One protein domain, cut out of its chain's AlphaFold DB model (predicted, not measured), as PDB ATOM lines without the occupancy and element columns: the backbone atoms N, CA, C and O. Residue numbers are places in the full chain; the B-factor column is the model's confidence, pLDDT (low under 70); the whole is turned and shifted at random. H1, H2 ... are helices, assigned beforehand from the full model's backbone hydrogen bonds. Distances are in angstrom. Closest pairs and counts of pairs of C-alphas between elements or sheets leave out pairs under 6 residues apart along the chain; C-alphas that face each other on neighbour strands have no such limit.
ATOM      1  N   GLU A   8     165.623 168.420 192.595       96.31
ATOM      2  CA  GLU A   8     164.696 168.117 191.503       96.31
ATOM      3  C   GLU A   8     164.706 166.619 191.153       96.31
ATOM      4  O   GLU A   8     163.655 165.976 191.187       96.31
ATOM      5  N   ALA A   9     165.885 166.033 190.905       97.44
ATOM      6  CA  ALA A   9     166.006 164.603 190.623       97.44
ATOM      7  C   ALA A   9     165.457 163.743 191.774       97.44
ATOM      8  O   ALA A   9     164.740 162.768 191.531       97.44
ATOM      9  N   ALA A  10     165.714 164.137 193.026       97.62
ATOM     10  CA  ALA A  10     165.173 163.464 194.202       97.62
ATOM     11  C   ALA A  10     163.637 163.507 194.250       97.62
ATOM     12  O   ALA A  10     163.007 162.465 194.437       97.62
ATOM     13  N   ASN A  11     163.019 164.673 194.023       98.19
ATOM     14  CA  ASN A  11     161.558 164.810 193.988       98.19
ATOM     15  C   ASN A  11     160.923 163.952 192.887       98.19
ATOM     16  O   ASN A  11     159.934 163.263 193.137       98.19
ATOM     17  N   HIS A  12     161.509 163.959 191.689       98.50
ATOM     18  CA  HIS A  12     161.024 163.176 190.556       98.50
ATOM     19  C   HIS A  12     161.098 161.666 190.812       98.50
ATOM     20  O   HIS A  12     160.144 160.940 190.528       98.50
ATOM     21  N   VAL A  13     162.216 161.189 191.368       98.25
ATOM     22  CA  VAL A  13     162.396 159.771 191.708       98.25
ATOM     23  C   VAL A  13     161.446 159.360 192.830       98.25
ATOM     24  O   VAL A  13     160.759 158.348 192.695       98.25
ATOM     25  N   LEU A  14     161.329 160.151 193.901       98.25
ATOM     26  CA  LEU A  14     160.360 159.884 194.970       98.25
ATOM     27  C   LEU A  14     158.936 159.769 194.418       98.25
ATOM     28  O   LEU A  14     158.216 158.841 194.796       98.25
ATOM     29  N   PHE A  15     158.552 160.652 193.491       98.38
ATOM     30  CA  PHE A  15     157.218 160.635 192.899       98.38
ATOM     31  C   PHE A  15     156.998 159.375 192.065       98.38
ATOM     32  O   PHE A  15     155.985 158.697 192.227       98.38
ATOM     33  N   HIS A  16     157.972 159.019 191.223       98.31
ATOM     34  CA  HIS A  16     157.902 157.839 190.361       98.31
ATOM     35  C   HIS A  16     157.706 156.532 191.147       98.31
ATOM     36  O   HIS A  16     156.930 155.677 190.729       98.31
ATOM     37  N   TYR A  17     158.346 156.398 192.313       97.25
ATOM     38  CA  TYR A  17     158.224 155.220 193.181       97.25
ATOM     39  C   TYR A  17     157.119 155.339 194.253       97.25
ATOM     40  O   TYR A  17     157.034 154.493 195.146       97.25
ATOM     41  N   GLY A  18     156.274 156.377 194.201       96.94
ATOM     42  CA  GLY A  18     155.144 156.551 195.122       96.94
ATOM     43  C   GLY A  18     155.545 156.857 196.570       96.94
ATOM     44  O   GLY A  18     154.862 156.437 197.502       96.94
ATOM     45  N   ARG A  19     156.668 157.557 196.778       96.50
ATOM     46  CA  ARG A  19     157.240 157.881 198.099       96.50
ATOM     47  C   ARG A  19     157.152 159.365 198.486       96.50
ATOM     48  O   ARG A  19     157.662 159.731 199.539       96.50
ATOM     49  N   GLY A  20     156.508 160.208 197.679       95.31
ATOM     50  CA  GLY A  20     156.397 161.662 197.894       95.31
ATOM     51  C   GLY A  20     156.945 162.458 196.708       95.31
ATOM     52  O   GLY A  20     157.138 161.890 195.645       95.31
ATOM     53  N   GLY A  21     157.205 163.757 196.868       95.75
ATOM     54  CA  GLY A  21     157.748 164.608 195.797       95.75
ATOM     55  C   GLY A  21     156.718 165.041 194.746       95.75
ATOM     56  O   GLY A  21     155.510 164.970 194.978       95.75
ATOM     57  N   TYR A  22     157.196 165.519 193.595       97.56
ATOM     58  CA  TYR A  22     156.358 166.000 192.492       97.56
ATOM     59  C   TYR A  22     156.712 165.339 191.159       97.56
ATOM     60  O   TYR A  22     157.825 164.861 190.944       97.56
ATOM     61  N   GLN A  23     155.731 165.307 190.260       96.81
ATOM     62  CA  GLN A  23     155.857 164.643 188.972       96.81
ATOM     63  C   GLN A  23     156.831 165.372 188.044       96.81
ATOM     64  O   GLN A  23     156.754 166.587 187.878       96.81
ATOM     65  N   ALA A  24     157.685 164.602 187.374       97.44
ATOM     66  CA  ALA A  24     158.564 165.111 186.334       97.44
ATOM     67  C   ALA A  24     157.829 165.374 185.007       97.44
ATOM     68  O   ALA A  24     156.743 164.855 184.749       97.44
ATOM     69  N   GLY A  25     158.479 166.106 184.099       97.81
ATOM     70  CA  GLY A  25     158.028 166.216 182.710       97.81
ATOM     71  C   GLY A  25     157.965 164.860 181.984       97.81
ATOM     72  O   GLY A  25     158.473 163.841 182.461       97.81
ATOM     73  N   SER A  26     157.362 164.840 180.792       98.25
ATOM     74  CA  SER A  26     157.134 163.599 180.033       98.25
ATOM     75  C   SER A  26     158.432 162.866 179.691       98.25
ATOM     76  O   SER A  26     158.506 161.657 179.886       98.25
ATOM     77  N   PHE A  27     159.467 163.573 179.233       98.25
ATOM     78  CA  PHE A  27     160.771 162.977 178.935       98.25
ATOM     79  C   PHE A  27     161.367 162.279 180.164       98.25
ATOM     80  O   PHE A  27     161.652 161.085 180.119       98.25
ATOM     81  N   THR A  28     161.469 162.997 181.285       98.38
ATOM     82  CA  THR A  28     162.015 162.462 182.537       98.38
ATOM     83  C   THR A  28     161.174 161.311 183.079       98.38
ATOM     84  O   THR A  28     161.716 160.344 183.597       98.38
ATOM     85  N   THR A  29     159.852 161.349 182.900       98.50
ATOM     86  CA  THR A  29     158.980 160.221 183.253       98.50
ATOM     87  C   THR A  29     159.366 158.953 182.482       98.50
ATOM     88  O   THR A  29     159.522 157.895 183.085       98.50
ATOM     89  N   HIS A  30     159.582 159.050 181.164       98.62
ATOM     90  CA  HIS A  30     160.021 157.905 180.355       98.62
ATOM     91  C   HIS A  30     161.443 157.456 180.710       98.62
ATOM     92  O   HIS A  30     161.709 156.257 180.732       98.62
ATOM     93  N   LEU A  31     162.335 158.398 181.030       98.56
ATOM     94  CA  LEU A  31     163.678 158.098 181.521       98.56
ATOM     95  C   LEU A  31     163.628 157.277 182.819       98.56
ATOM     96  O   LEU A  31     164.316 156.267 182.928       98.56
ATOM     97  N   LEU A  32     162.789 157.666 183.783       98.44
ATOM     98  CA  LEU A  32     162.628 156.939 185.046       98.44
ATOM     99  C   LEU A  32     162.026 155.548 184.840       98.44
ATOM    100  O   LEU A  32     162.526 154.589 185.425       98.44
ATOM    101  N   CYS A  33     161.034 155.409 183.953       98.31
ATOM    102  CA  CYS A  33     160.545 154.093 183.540       98.31
ATOM    103  C   CYS A  33     161.675 153.235 182.951       98.31
ATOM    104  O   CYS A  33     161.799 152.069 183.311       98.31
ATOM    105  N   ALA A  34     162.517 153.810 182.083       98.50
ATOM    106  CA  ALA A  34     163.645 153.095 181.492       98.50
ATOM    107  C   ALA A  34     164.634 152.621 182.565       98.50
ATOM    108  O   ALA A  34     165.007 151.452 182.550       98.50
ATOM    109  N   PHE A  35     164.988 153.476 183.529       98.38
ATOM    110  CA  PHE A  35     165.822 153.098 184.674       98.38
ATOM    111  C   PHE A  35     165.205 151.974 185.517       98.38
ATOM    112  O   PHE A  35     165.915 151.047 185.894       98.38
ATOM    113  N   ALA A  36     163.901 152.037 185.804       96.25
ATOM    114  CA  ALA A  36     163.205 151.045 186.627       96.25
ATOM    115  C   ALA A  36     163.139 149.654 185.971       96.25
ATOM    116  O   ALA A  36     163.026 148.647 186.666       96.25
ATOM    117  N   THR A  37     163.201 149.589 184.637       96.81
ATOM    118  CA  THR A  37     163.135 148.330 183.876       96.81
ATOM    119  C   THR A  37     164.473 147.876 183.294       96.81
ATOM    120  O   THR A  37     164.529 146.814 182.676       96.81
ATOM    121  N   ALA A  38     165.528 148.680 183.421       97.44
ATOM    122  CA  ALA A  38     166.819 148.387 182.816       97.44
ATOM    123  C   ALA A  38     167.512 147.204 183.509       97.44
ATOM    124  O   ALA A  38     167.556 147.117 184.734       97.44
ATOM    125  N   ASP A  39     168.119 146.326 182.711       97.25
ATOM    126  CA  ASP A  39     169.174 145.433 183.189       97.25
ATOM    127  C   ASP A  39     170.430 146.225 183.592       97.25
ATOM    128  O   ASP A  39     170.579 147.401 183.262       97.25
ATOM    129  N   GLU A  40     171.365 145.563 184.275       96.06
ATOM    130  CA  GLU A  40     172.574 146.188 184.826       96.06
ATOM    131  C   GLU A  40     173.386 146.983 183.786       96.06
ATOM    132  O   GLU A  40     173.826 148.100 184.067       96.06
ATOM    133  N   GLN A  41     173.548 146.464 182.560       97.56
ATOM    134  CA  GLN A  41     174.336 147.144 181.527       97.56
ATOM    135  C   GLN A  41     173.637 148.406 181.024       97.56
ATOM    136  O   GLN A  41     174.275 149.446 180.841       97.56
ATOM    137  N   ASN A  42     172.325 148.335 180.799       97.75
ATOM    138  CA  ASN A  42     171.552 149.499 180.380       97.75
ATOM    139  C   ASN A  42     171.399 150.519 181.516       97.75
ATOM    140  O   ASN A  42     171.468 151.719 181.255       97.75
ATOM    141  N   PHE A  43     171.290 150.071 182.768       97.62
ATOM    142  CA  PHE A  43     171.294 150.943 183.939       97.62
ATOM    143  C   PHE A  43     172.603 151.732 184.035       97.62
ATOM    144  O   PHE A  43     172.580 152.945 184.256       97.62
ATOM    145  N   PHE A  44     173.742 151.068 183.813       96.69
ATOM    146  CA  PHE A  44     175.051 151.717 183.800       96.69
ATOM    147  C   PHE A  44     175.134 152.791 182.708       96.69
ATOM    148  O   PHE A  44     175.438 153.941 183.008       96.69
ATOM    149  N   ARG A  45     174.748 152.464 181.466       97.88
ATOM    150  CA  ARG A  45     174.732 153.426 180.347       97.88
ATOM    151  C   ARG A  45     173.820 154.625 180.604       97.88
ATOM    152  O   ARG A  45     174.178 155.758 180.291       97.88
ATOM    153  N   LEU A  46     172.636 154.385 181.167       97.62
ATOM    154  CA  LEU A  46     171.716 155.458 181.545       97.62
ATOM    155  C   LEU A  46     172.306 156.324 182.664       97.62
ATOM    156  O   LEU A  46     172.160 157.541 182.619       97.62
ATOM    157  N   SER A  47     173.008 155.721 183.626       96.69
ATOM    158  CA  SER A  47     173.676 156.440 184.718       96.69
ATOM    159  C   SER A  47     174.863 157.273 184.231       96.69
ATOM    160  O   SER A  47     175.116 158.338 184.781       96.69
ATOM    161  N   GLU A  48     175.568 156.853 183.180       96.19
ATOM    162  CA  GLU A  48     176.601 157.685 182.548       96.19
ATOM    163  C   GLU A  48     175.999 158.919 181.857       96.19
ATOM    164  O   GLU A  48     176.573 160.005 181.921       96.19
ATOM    165  N   ALA A  49     174.833 158.770 181.218       97.06
ATOM    166  CA  ALA A  49     174.156 159.862 180.514       97.06
ATOM    167  C   ALA A  49     173.362 160.802 181.444       97.06
ATOM    168  O   ALA A  49     173.266 161.998 181.172       97.06
ATOM    169  N   PHE A  50     172.793 160.271 182.530       97.25
ATOM    170  CA  PHE A  50     171.932 160.985 183.481       97.25
ATOM    171  C   PHE A  50     172.347 160.672 184.928       97.25
ATOM    172  O   PHE A  50     171.609 159.997 185.655       97.25
ATOM    173  N   PRO A  51     173.524 161.145 185.368       96.56
ATOM    174  CA  PRO A  51     174.147 160.672 186.600       96.56
ATOM    175  C   PRO A  51     173.354 161.001 187.869       96.56
ATOM    176  O   PRO A  51     173.283 160.168 188.767       96.56
ATOM    177  N   GLU A  52     172.688 162.155 187.934       96.38
ATOM    178  CA  GLU A  52     171.864 162.540 189.092       96.38
ATOM    179  C   GLU A  52     170.648 161.616 189.264       96.38
ATOM    180  O   GLU A  52     170.320 161.200 190.376       96.38
ATOM    181  N   TYR A  53     170.000 161.254 188.152       97.69
ATOM    182  CA  TYR A  53     168.871 160.325 188.151       97.69
ATOM    183  C   TYR A  53     169.329 158.891 188.407       97.69
ATOM    184  O   TYR A  53     168.689 158.192 189.187       97.69
ATOM    185  N   GLY A  54     170.451 158.470 187.816       97.31
ATOM    186  CA  GLY A  54     171.046 157.160 188.080       97.31
ATOM    187  C   GLY A  54     171.382 156.978 189.561       97.31
ATOM    188  O   GLY A  54     170.979 155.986 190.166       97.31
ATOM    189  N   ALA A  55     172.023 157.975 190.180       96.44
ATOM    190  CA  ALA A  55     172.328 157.969 191.609       96.44
ATOM    191  C   ALA A  55     171.059 157.933 192.476       96.44
ATOM    192  O   ALA A  55     170.972 157.136 193.411       96.44
ATOM    193  N   ALA A  56     170.046 158.744 192.153       97.00
ATOM    194  CA  ALA A  56     168.794 158.770 192.903       97.00
ATOM    195  C   ALA A  56     168.004 157.457 192.784       97.00
ATOM    196  O   ALA A  56     167.477 156.949 193.777       97.00
ATOM    197  N   VAL A  57     167.955 156.866 191.590       97.81
ATOM    198  CA  VAL A  57     167.306 155.571 191.376       97.81
ATOM    199  C   VAL A  57     168.082 154.443 192.067       97.81
ATOM    200  O   VAL A  57     167.469 153.563 192.669       97.81
ATOM    201  N   ALA A  58     169.416 154.463 192.036       96.44
ATOM    202  CA  ALA A  58     170.221 153.485 192.764       96.44
ATOM    203  C   ALA A  58     169.979 153.581 194.279       96.44
ATOM    204  O   ALA A  58     169.797 152.557 194.938       96.44
ATOM    205  N   ALA A  59     169.897 154.802 194.819       96.06
ATOM    206  CA  ALA A  59     169.590 155.026 196.226       96.06
ATOM    207  C   ALA A  59     168.232 154.415 196.604       96.06
ATOM    208  O   ALA A  59     168.158 153.623 197.537       96.06
ATOM    209  N   ILE A  60     167.153 154.715 195.873       96.12
ATOM    210  CA  ILE A  60     165.818 154.222 196.255       96.12
ATOM    211  C   ILE A  60     165.648 152.705 196.094       96.12
ATOM    212  O   ILE A  60     164.865 152.109 196.834       96.12
ATOM    213  N   GLN A  61     166.354 152.081 195.144       94.44
ATOM    214  CA  GLN A  61     166.232 150.645 194.875       94.44
ATOM    215  C   GLN A  61     167.132 149.777 195.760       94.44
ATOM    216  O   GLN A  61     166.733 148.669 196.118       94.44
ATOM    217  N   TYR A  62     168.332 150.255 196.106       93.88
ATOM    218  CA  TYR A  62     169.367 149.412 196.714       93.88
ATOM    219  C   TYR A  62     169.829 149.874 198.098       93.88
ATOM    220  O   TYR A  62     170.350 149.054 198.854       93.88
ATOM    221  N   ASP A  63     169.638 151.146 198.463       93.44
ATOM    222  CA  ASP A  63     169.999 151.651 199.790       93.44
ATOM    223  C   ASP A  63     168.794 151.549 200.749       93.44
ATOM    224  O   ASP A  63     167.761 152.186 200.519       93.44
ATOM    225  N   PRO A  64     168.909 150.819 201.877       93.38
ATOM    226  CA  PRO A  64     167.880 150.797 202.918       93.38
ATOM    227  C   PRO A  64     167.475 152.185 203.439       93.38
ATOM    228  O   PRO A  64     166.348 152.361 203.902       93.38
ATOM    229  N   LYS A  65     168.379 153.173 203.383       94.06
ATOM    230  CA  LYS A  65     168.130 154.573 203.765       94.06
ATOM    231  C   LYS A  65     167.780 155.470 202.576       94.06
ATOM    232  O   LYS A  65     167.550 156.661 202.776       94.06
ATOM    233  N   GLY A  66     167.688 154.923 201.365       94.06
ATOM    234  CA  GLY A  66     167.533 155.685 200.129       94.06
ATOM    235  C   GLY A  66     166.336 156.628 200.133       94.06
ATOM    236  O   GLY A  66     166.484 157.806 199.828       94.06
ATOM    237  N   VAL A  67     165.160 156.154 200.561       96.62
ATOM    238  CA  VAL A  67     163.954 157.001 200.655       96.62
ATOM    239  C   VAL A  67     164.167 158.174 201.616       96.62
ATOM    240  O   VAL A  67     163.808 159.304 201.289       96.62
ATOM    241  N   THR A  68     164.772 157.927 202.781       96.44
ATOM    242  CA  THR A  68     165.054 158.969 203.777       96.44
ATOM    243  C   THR A  68     166.042 159.994 203.230       96.44
ATOM    244  O   THR A  68     165.758 161.188 203.262       96.44
ATOM    245  N   ASN A  69     167.159 159.536 202.662       94.50
ATOM    246  CA  ASN A  69     168.198 160.405 202.110       94.50
ATOM    247  C   ASN A  69     167.656 161.260 200.957       94.50
ATOM    248  O   ASN A  69     167.873 162.468 200.924       94.50
ATOM    249  N   LEU A  70     166.879 160.661 200.049       95.88
ATOM    250  CA  LEU A  70     166.225 161.390 198.962       95.88
ATOM    251  C   LEU A  70     165.209 162.407 199.471       95.88
ATOM    252  O   LEU A  70     165.089 163.472 198.880       95.88
ATOM    253  N   THR A  71     164.486 162.110 200.552       96.38
ATOM    254  CA  THR A  71     163.524 163.058 201.135       96.38
ATOM    255  C   THR A  71     164.233 164.299 201.675       96.38
ATOM    256  O   THR A  71     163.785 165.409 201.400       96.38
ATOM    257  N   ILE A  72     165.367 164.120 202.361       94.94
ATOM    258  CA  ILE A  72     166.209 165.217 202.866       94.94
ATOM    259  C   ILE A  72     166.712 166.074 201.689       94.94
ATOM    260  O   ILE A  72     166.488 167.284 201.645       94.94
ATOM    261  N   ILE A  73     167.275 165.433 200.658       94.38
ATOM    262  CA  ILE A  73     167.769 166.121 199.452       94.38
ATOM    263  C   ILE A  73     166.640 166.863 198.723       94.38
ATOM    264  O   ILE A  73     166.810 168.010 198.311       94.38
ATOM    265  N   ALA A  74     165.466 166.243 198.587       94.25
ATOM    266  CA  ALA A  74     164.290 166.831 197.949       94.25
ATOM    267  C   ALA A  74     163.794 168.101 198.657       94.25
ATOM    268  O   ALA A  74     163.216 168.972 198.003       94.25
ATOM    269  N   GLN A  75     164.030 168.220 199.965       92.50
ATOM    270  CA  GLN A  75     163.697 169.394 200.776       92.50
ATOM    271  C   GLN A  75     164.758 170.504 200.691       92.50
ATOM    272  O   GLN A  75     164.575 171.573 201.270       92.50
ATOM    273  N   GLY A  76     165.841 170.290 199.935       80.44
ATOM    274  CA  GLY A  76     166.961 171.226 199.833       80.44
ATOM    275  C   GLY A  76     167.925 171.143 201.016       80.44
ATOM    276  O   GLY A  76     168.801 171.997 201.151       80.44
TER     277      GLY A  76
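AT A GLANCE: This is residues 8 to 76 of the 80 residues of an uncharacterized protein of Streptomyces sp. CS081A (UniProt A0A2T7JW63). H4 forms the middle of a compact globule of five short, mostly crossed helices; H3 and H5 fold back against it, H1 packs on H4 and H5, and part of H2 packs on H4. The printed part has 69 residues, with helices H1 to H5 in chain order and no named strand, all helix. The radius of gyration of the C-alphas is 10.9 A and the spans are 30 by 27 by 18 A.

IN THESE COORDINATES: The longest helices are H2, residues 26 to 37, 16.9 A from first to last C-alpha, and H4, residues 51 to 62, 15.9 A. H1 is residues 8 to 16, H3 40 to 49, H5 66 to 74. C-alpha 8 is at (164.696, 168.117, 191.503), C-alpha 74 at (164.290, 166.831, 197.949).

HOW THE PARTS SIT: The hub H4 forms hairpins with H3, closest C-alphas Ser 47 and Gly 54, 4.3 A, and with H5, Ala 59 and Gly 66, 4.5 A. H1 touches H5, closest C-alphas Ala 10 and Ala 74, 5.1 A. H2, H3 and H4 are an up and down bundle, each running against the one before. H1 and H3 are apart. In the five helices, every O i to N i+4 pair is within hydrogen-bond range.

THE WHOLE: The printed part has no cut and no long link; no printed residue is under pLDDT 70.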